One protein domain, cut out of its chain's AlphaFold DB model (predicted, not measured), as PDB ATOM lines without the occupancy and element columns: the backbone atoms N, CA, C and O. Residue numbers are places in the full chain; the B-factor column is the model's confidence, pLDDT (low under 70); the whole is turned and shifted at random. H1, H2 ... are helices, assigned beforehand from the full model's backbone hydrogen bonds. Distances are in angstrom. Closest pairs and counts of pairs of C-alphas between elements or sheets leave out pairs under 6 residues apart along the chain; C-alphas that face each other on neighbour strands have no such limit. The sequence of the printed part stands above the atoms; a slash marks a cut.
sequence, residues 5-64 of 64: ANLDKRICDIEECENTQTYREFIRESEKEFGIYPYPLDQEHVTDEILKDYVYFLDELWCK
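Overview. This is residues 5 to 64 of the 64 residues of an uncharacterized protein of Clostridium botulinum (UniProt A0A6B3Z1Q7). What would one see first? Two helices, H1 and H2, run the same way at a slant to each other and meet over a part of H2, while a long loop, residues 34 to 47, folds back from the end of H1 to the start of H2. The first stretch, residues 5 to 22, winds about near the end where H1 begins, and residues 42 to 47 stick out. What is it made of? The printed part has 60 residues with two named helices, H1 then H2, and no named strand; the class is all helix, though under half of the residues, 26 of 60, are in named elements. It is compact, with a radius of gyration of the C-alphas of 11.2 A, and spans 30 by 26 by 16 A.

Along the chain. Where is the first helix? H1 holds residues 23 to 33, from C-alpha 23 at (147.158, 158.640, 170.672), and is 15.2 A long from first to last C-alpha. Where is the second? H2 holds residues 48 to 62, ends with C-alpha 62 at (138.629, 147.010, 170.253), and is 21.1 A long.

Arrangement. How do H1 and H2 stand? They touch, H2 with residues 55 to 58 alone; the closest C-alphas are those of Ser 30 and Leu 58, 6.4 A apart. They run the same way at a steep tilt of 43 degrees. What do the backbones show? In H1 and H2 every O i to N i+4 pair is within hydrogen-bond range.

Size, cuts and confidence. How large is it? The two C-alphas farthest apart, those of Glu 44 and Lys 64, are 32.2 A apart. Is the printed part whole? It has no cut, and the link from H1 to H2, 14 residues, is long. Where is confidence low? Residue 64 has a pLDDT under 70.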
ATOM      1  N   ALA A   5     150.556 166.295 164.876       85.62
ATOM      2  CA  ALA A   5     151.019 167.234 165.898       85.62
ATOM      3  C   ALA A   5     150.442 166.970 167.303       85.62
ATOM      4  O   ALA A   5     150.923 167.529 168.288       85.62
ATOM      5  N   ASN A   6     149.394 166.151 167.402       88.31
ATOM      6  CA  ASN A   6     148.681 165.853 168.636       88.31
ATOM      7  C   ASN A   6     148.855 164.394 169.091       88.31
ATOM      8  O   ASN A   6     148.182 163.984 170.033       88.31
ATOM      9  N   LEU A   7     149.758 163.620 168.474       88.44
ATOM     10  CA  LEU A   7     150.005 162.219 168.841       88.44
ATOM     11  C   LEU A   7     150.366 162.031 170.320       88.44
ATOM     12  O   LEU A   7     149.971 161.042 170.933       88.44
ATOM     13  N   ASP A   8     151.082 163.001 170.886       91.75
ATOM     14  CA  ASP A   8     151.556 162.991 172.273       91.75
ATOM     15  C   ASP A   8     150.599 163.714 173.243       91.75
ATOM     16  O   ASP A   8     150.935 163.955 174.402       91.75
ATOM     17  N   LYS A   9     149.394 164.082 172.786       90.38
ATOM     18  CA  LYS A   9     148.319 164.601 173.643       90.38
ATOM     19  C   LYS A   9     147.368 163.481 174.032       90.38
ATOM     20  O   LYS A   9     147.178 162.534 173.270       90.38
ATOM     21  N   ARG A  10     146.748 163.621 175.206       90.69
ATOM     22  CA  ARG A  10     145.751 162.666 175.700       90.69
ATOM     23  C   ARG A  10     144.510 162.693 174.816       90.69
ATOM     24  O   ARG A  10     144.065 163.769 174.416       90.69
ATOM     25  N   ILE A  11     143.940 161.523 174.553       90.50
ATOM     26  CA  ILE A  11     142.758 161.373 173.701       90.50
ATOM     27  C   ILE A  11     141.575 162.107 174.340       90.50
ATOM     28  O   ILE A  11     140.929 162.899 173.663       90.50
ATOM     29  N   CYS A  12     141.379 161.981 175.657       91.00
ATOM     30  CA  CYS A  12     140.339 162.708 176.395       91.00
ATOM     31  C   CYS A  12     140.467 164.247 176.365       91.00
ATOM     32  O   CYS A  12     139.504 164.948 176.659       91.00
ATOM     33  N   ASP A  13     141.647 164.800 176.048       89.56
ATOM     34  CA  ASP A  13     141.829 166.256 175.900       89.56
ATOM     35  C   ASP A  13     141.413 166.752 174.497       89.56
ATOM     36  O   ASP A  13     141.322 167.959 174.262       89.56
ATOM     37  N   ILE A  14     141.209 165.837 173.542       87.31
ATOM     38  CA  ILE A  14     140.929 166.124 172.123       87.31
ATOM     39  C   ILE A  14     139.547 165.622 171.705       87.31
ATOM     40  O   ILE A  14     138.906 166.225 170.837       87.31
ATOM     41  N   GLU A  15     139.108 164.518 172.294       83.31
ATOM     42  CA  GLU A  15     137.835 163.855 172.064       83.31
ATOM     43  C   GLU A  15     137.087 163.715 173.389       83.31
ATOM     44  O   GLU A  15     137.697 163.570 174.448       83.31
ATOM     45  N   GLU A  16     135.758 163.748 173.336       84.88
ATOM     46  CA  GLU A  16     134.888 163.614 174.509       84.88
ATOM     47  C   GLU A  16     134.806 162.144 174.965       84.88
ATOM     48  O   GLU A  16     133.758 161.506 174.888       84.88
ATOM     49  N   CYS A  17     135.934 161.586 175.409       84.50
ATOM     50  CA  CYS A  17     136.057 160.201 175.860       84.50
ATOM     51  C   CYS A  17     136.780 160.093 177.211       84.50
ATOM     52  O   CYS A  17     137.399 161.042 177.691       84.50
ATOM     53  N   GLU A  18     136.726 158.908 177.823       88.00
ATOM     54  CA  GLU A  18     137.386 158.628 179.107       88.00
ATOM     55  C   GLU A  18     138.824 158.101 178.947       88.00
ATOM     56  O   GLU A  18     139.514 157.883 179.943       88.00
ATOM     57  N   ASN A  19     139.304 157.902 177.710       86.62
ATOM     58  CA  ASN A  19     140.641 157.368 177.478       86.62
ATOM     59  C   ASN A  19     141.717 158.424 177.797       86.62
ATOM     60  O   ASN A  19     141.916 159.396 177.066       86.62
ATOM     61  N   THR A  20     142.434 158.208 178.900       93.62
ATOM     62  CA  THR A  20     143.498 159.102 179.378       93.62
ATOM     63  C   THR A  20     144.847 158.898 178.690       93.62
ATOM     64  O   THR A  20     145.779 159.652 178.972       93.62
ATOM     65  N   GLN A  21     144.980 157.879 177.838       93.19
ATOM     66  CA  GLN A  21     146.189 157.624 177.059       93.19
ATOM     67  C   GLN A  21     146.393 158.705 176.003       93.19
ATOM     68  O   GLN A  21     145.453 159.379 175.581       93.19
ATOM     69  N   THR A  22     147.628 158.861 175.546       93.50
ATOM     70  CA  THR A  22     147.924 159.585 174.308       93.50
ATOM     71  C   THR A  22     147.564 158.751 173.078       93.50
ATOM     72  O   THR A  22     147.509 157.523 173.150       93.50
ATOM     73  N   TYR A  23     147.366 159.389 171.920       91.62
ATOM     74  CA  TYR A  23     147.158 158.640 170.672       91.62
ATOM     75  C   TYR A  23     148.348 157.725 170.353       91.62
ATOM     76  O   TYR A  23     148.144 156.601 169.900       91.62
ATOM     77  N   ARG A  24     149.588 158.158 170.627       92.56
ATOM     78  CA  ARG A  24     150.786 157.322 170.443       92.56
ATOM     79  C   ARG A  24     150.738 156.073 171.327       92.56
ATOM     80  O   ARG A  24     151.053 154.987 170.847       92.56
ATOM     81  N   GLU A  25     150.355 156.217 172.593       94.44
ATOM     82  CA  GLU A  25     150.217 155.085 173.518       94.44
ATOM     83  C   GLU A  25     149.105 154.135 173.081       94.44
ATOM     84  O   GLU A  25     149.366 152.940 172.957       94.44
ATOM     85  N   PHE A  26     147.918 154.660 172.765       93.19
ATOM     86  CA  PHE A  26     146.793 153.863 172.277       93.19
ATOM     87  C   PHE A  26     147.164 153.057 171.027       93.19
ATOM     88  O   PHE A  26     146.906 151.857 170.964       93.19
ATOM     89  N   ILE A  27     147.830 153.689 170.053       93.12
ATOM     90  CA  ILE A  27     148.279 153.018 168.831       93.12
ATOM     91  C   ILE A  27     149.254 151.888 169.162       93.12
ATOM     92  O   ILE A  27     149.054 150.756 168.729       93.12
ATOM     93  N   ARG A  28     150.292 152.167 169.960       94.25
ATOM     94  CA  ARG A  28     151.327 151.176 170.298       94.25
ATOM     95  C   ARG A  28     150.784 150.019 171.134       94.25
ATOM     96  O   ARG A  28     151.232 148.887 170.963       94.25
ATOM     97  N   GLU A  29     149.846 150.291 172.034       94.88
ATOM     98  CA  GLU A  29     149.163 149.257 172.807       94.88
ATOM     99  C   GLU A  29     148.296 148.380 171.907       94.88
ATOM    100  O   GLU A  29     148.444 147.161 171.928       94.88
ATOM    101  N   SER A  30     147.470 148.995 171.060       94.12
ATOM    102  CA  SER A  30     146.597 148.280 170.125       94.12
ATOM    103  C   SER A  30     147.405 147.413 169.157       94.12
ATOM    104  O   SER A  30     147.093 146.244 168.948       94.12
ATOM    105  N   GLU A  31     148.494 147.950 168.601       94.56
ATOM    106  CA  GLU A  31     149.397 147.194 167.731       94.56
ATOM    107  C   GLU A  31     149.949 145.950 168.428       94.56
ATOM    108  O   GLU A  31     149.984 144.865 167.849       94.56
ATOM    109  N   LYS A  32     150.352 146.091 169.692       94.69
ATOM    110  CA  LYS A  32     150.882 144.986 170.483       94.69
ATOM    111  C   LYS A  32     149.809 143.945 170.806       94.69
ATOM    112  O   LYS A  32     150.089 142.756 170.666       94.69
ATOM    113  N   GLU A  33     148.625 144.377 171.227       95.12
ATOM    114  CA  GLU A  33     147.521 143.496 171.627       95.12
ATOM    115  C   GLU A  33     147.006 142.667 170.443       95.12
ATOM    116  O   GLU A  33     146.845 141.451 170.542       95.12
ATOM    117  N   PHE A  34     146.842 143.300 169.278       92.88
ATOM    118  CA  PHE A  34     146.355 142.640 168.064       92.88
ATOM    119  C   PHE A  34     147.469 142.046 167.186       92.88
ATOM    120  O   PHE A  34     147.187 141.504 166.116       92.88
ATOM    121  N   GLY A  35     148.736 142.125 167.613       92.94
ATOM    122  CA  GLY A  35     149.882 141.586 166.874       92.94
ATOM    123  C   GLY A  35     150.139 142.270 165.523       92.94
ATOM    124  O   GLY A  35     150.642 141.636 164.594       92.94
ATOM    125  N   ILE A  36     149.780 143.547 165.400       93.19
ATOM    126  CA  ILE A  36     149.986 144.369 164.206       93.19
ATOM    127  C   ILE A  36     151.419 144.907 164.208       93.19
ATOM    128  O   ILE A  36     151.977 145.273 165.242       93.19
ATOM    129  N   TYR A  37     152.037 144.959 163.028       90.69
ATOM    130  CA  TYR A  37     153.364 145.545 162.896       90.69
ATOM    131  C   TYR A  37     153.327 147.058 163.185       90.69
ATOM    132  O   TYR A  37     152.460 147.734 162.628       90.69
ATOM    133  N   PRO A  38     154.277 147.601 163.973       89.62
ATOM    134  CA  PRO A  38     154.312 149.013 164.329       89.62
ATOM    135  C   PRO A  38     154.218 149.951 163.123       89.62
ATOM    136  O   PRO A  38     155.102 149.969 162.263       89.62
ATOM    137  N   TYR A  39     153.173 150.773 163.082       87.06
ATOM    138  CA  TYR A  39     152.982 151.769 162.046       87.06
ATOM    139  C   TYR A  39     154.005 152.906 162.220       87.06
ATOM    140  O   TYR A  39     154.262 153.361 163.351       87.06
ATOM    141  N   PRO A  40     154.642 153.363 161.128       86.00
ATOM    142  CA  PRO A  40     155.663 154.399 161.182       86.00
ATOM    143  C   PRO A  40     155.021 155.795 161.242       86.00
ATOM    144  O   PRO A  40     154.948 156.505 160.245       86.00
ATOM    145  N   LEU A  41     154.579 156.192 162.438       82.06
ATOM    146  CA  LEU A  41     153.889 157.465 162.706       82.06
ATOM    147  C   LEU A  41     154.711 158.724 162.363       82.06
ATOM    148  O   LEU A  41     154.130 159.781 162.148       82.06
ATOM    149  N   ASP A  42     156.041 158.611 162.301       77.81
ATOM    150  CA  ASP A  42     156.965 159.730 162.067       77.81
ATOM    151  C   ASP A  42     157.373 159.890 160.580       77.81
ATOM    152  O   ASP A  42     158.311 160.623 160.265       77.81
ATOM    153  N   GLN A  43     156.724 159.185 159.644       78.25
ATOM    154  CA  GLN A  43     157.025 159.312 158.211       78.25
ATOM    155  C   GLN A  43     156.378 160.557 157.589       78.25
ATOM    156  O   GLN A  43     155.204 160.831 157.809       78.25
ATOM    157  N   GLU A  44     157.117 161.245 156.707       74.12
ATOM    158  CA  GLU A  44     156.676 162.464 155.993       74.12
ATOM    159  C   GLU A  44     155.405 162.283 155.141       74.12
ATOM    160  O   GLU A  44     154.797 163.262 154.712       74.12
ATOM    161  N   HIS A  45     155.000 161.040 154.874       76.62
ATOM    162  CA  HIS A  45     153.807 160.710 154.093       76.62
ATOM    163  C   HIS A  45     152.588 160.356 154.942       76.62
ATOM    164  O   HIS A  45     151.506 160.173 154.384       76.62
ATOM    165  N   VAL A  46     152.737 160.250 156.264       84.00
ATOM    166  CA  VAL A  46     151.576 160.139 157.141       84.00
ATOM    167  C   VAL A  46     150.875 161.488 157.098       84.00
ATOM    168  O   VAL A  46     151.492 162.529 157.310       84.00
ATOM    169  N   THR A  47     149.593 161.476 156.760       88.44
ATOM    170  CA  THR A  47     148.722 162.649 156.828       88.44
ATOM    171  C   THR A  47     147.747 162.477 157.982       88.44
ATOM    172  O   THR A  47     147.515 161.360 158.450       88.44
ATOM    173  N   ASP A  48     147.136 163.575 158.425       89.69
ATOM    174  CA  ASP A  48     146.104 163.524 159.463       89.69
ATOM    175  C   ASP A  48     144.923 162.620 159.060       89.69
ATOM    176  O   ASP A  48     144.351 161.947 159.913       89.69
ATOM    177  N   GLU A  49     144.593 162.543 157.763       89.44
ATOM    178  CA  GLU A  49     143.562 161.634 157.237       89.44
ATOM    179  C   GLU A  49     143.962 160.163 157.390       89.44
ATOM    180  O   GLU A  49     143.202 159.382 157.954       89.44
ATOM    181  N   ILE A  50     145.179 159.796 156.971       90.19
ATOM    182  CA  ILE A  50     145.688 158.420 157.106       90.19
ATOM    183  C   ILE A  50     145.756 158.019 158.580       90.19
ATOM    184  O   ILE A  50     145.381 156.907 158.949       90.19
ATOM    185  N   LEU A  51     146.224 158.930 159.433       90.12
ATOM    186  CA  LEU A  51     146.315 158.697 160.865       90.12
ATOM    187  C   LEU A  51     144.928 158.500 161.491       90.12
ATOM    188  O   LEU A  51     144.754 157.617 162.330       90.12
ATOM    189  N   LYS A  52     143.939 159.291 161.070       90.31
ATOM    190  CA  LYS A  52     142.553 159.146 161.513       90.31
ATOM    191  C   LYS A  52     141.969 157.796 161.106       90.31
ATOM    192  O   LYS A  52     141.401 157.120 161.958       90.31
ATOM    193  N   ASP A  53     142.133 157.400 159.847       91.19
ATOM    194  CA  ASP A  53     141.650 156.109 159.352       91.19
ATOM    195  C   ASP A  53     142.320 154.947 160.094       91.19
ATOM    196  O   ASP A  53     141.668 153.961 160.438       91.19
ATOM    197  N   TYR A  54     143.611 155.082 160.408       92.38
ATOM    198  CA  TYR A  54     144.344 154.072 161.161       92.38
ATOM    199  C   TYR A  54     143.859 153.944 162.608       92.38
ATOM    200  O   TYR A  54     143.618 152.833 163.076       92.38
ATOM    201  N   VAL A  55     143.664 155.060 163.315       90.38
ATOM    202  CA  VAL A  55     143.121 155.035 164.683       90.38
ATOM    203  C   VAL A  55     141.694 154.502 164.704       90.38
ATOM    204  O   VAL A  55     141.374 153.712 165.584       90.38
ATOM    205  N   TYR A  56     140.871 154.854 163.716       90.44
ATOM    206  CA  TYR A  56     139.523 154.305 163.577       90.44
ATOM    207  C   TYR A  56     139.548 152.783 163.369       90.44
ATOM    208  O   TYR A  56     138.816 152.061 164.035       90.44
ATOM    209  N   PHE A  57     140.446 152.275 162.519       92.38
ATOM    210  CA  PHE A  57     140.651 150.834 162.363       92.38
ATOM    211  C   PHE A  57     141.046 150.153 163.683       92.38
ATOM    212  O   PHE A  57     140.509 149.096 164.004       92.38
ATOM    213  N   LEU A  58     141.962 150.742 164.459       92.19
ATOM    214  CA  LEU A  58     142.359 150.190 165.758       92.19
ATOM    215  C   LEU A  58     141.205 150.211 166.771       92.19
ATOM    216  O   LEU A  58     141.013 149.227 167.479       92.19
ATOM    217  N   ASP A  59     140.419 151.285 166.817       89.69
ATOM    218  CA  ASP A  59     139.226 151.392 167.666       89.69
ATOM    219  C   ASP A  59     138.153 150.349 167.290       89.69
ATOM    220  O   ASP A  59     137.589 149.684 168.160       89.69
ATOM    221  N   GLU A  60     137.947 150.097 165.992       91.25
ATOM    222  CA  GLU A  60     137.056 149.030 165.518       91.25
ATOM    223  C   GLU A  60     137.525 147.627 165.936       91.25
ATOM    224  O   GLU A  60     136.692 146.747 166.166       91.25
ATOM    225  N   LEU A  61     138.839 147.395 166.060       92.00
ATOM    226  CA  LEU A  61     139.364 146.127 166.579       92.00
ATOM    227  C   LEU A  61     139.044 145.934 168.065       92.00
ATOM    228  O   LEU A  61     138.782 144.802 168.477       92.00
ATOM    229  N   TRP A  62     139.038 147.018 168.846       88.19
ATOM    230  CA  TRP A  62     138.629 147.010 170.253       88.19
ATOM    231  C   TRP A  62     137.114 146.875 170.437       88.19
ATOM    232  O   TRP A  62     136.685 146.273 171.417       88.19
ATOM    233  N   CYS A  63     136.295 147.368 169.501       76.00
ATOM    234  CA  CYS A  63     134.829 147.244 169.519       76.00
ATOM    235  C   CYS A  63     134.298 145.827 169.177       76.00
ATOM    236  O   CYS A  63     133.206 145.688 168.615       76.00
ATOM    237  N   LYS A  64     135.040 144.772 169.538       52.16
ATOM    238  CA  LYS A  64     134.591 143.370 169.523       52.16
ATOM    239  C   LYS A  64     134.280 142.830 170.911       52.16
ATOM    240  O   LYS A  64     135.106 143.021 171.824       52.16
TER     241      LYS A  64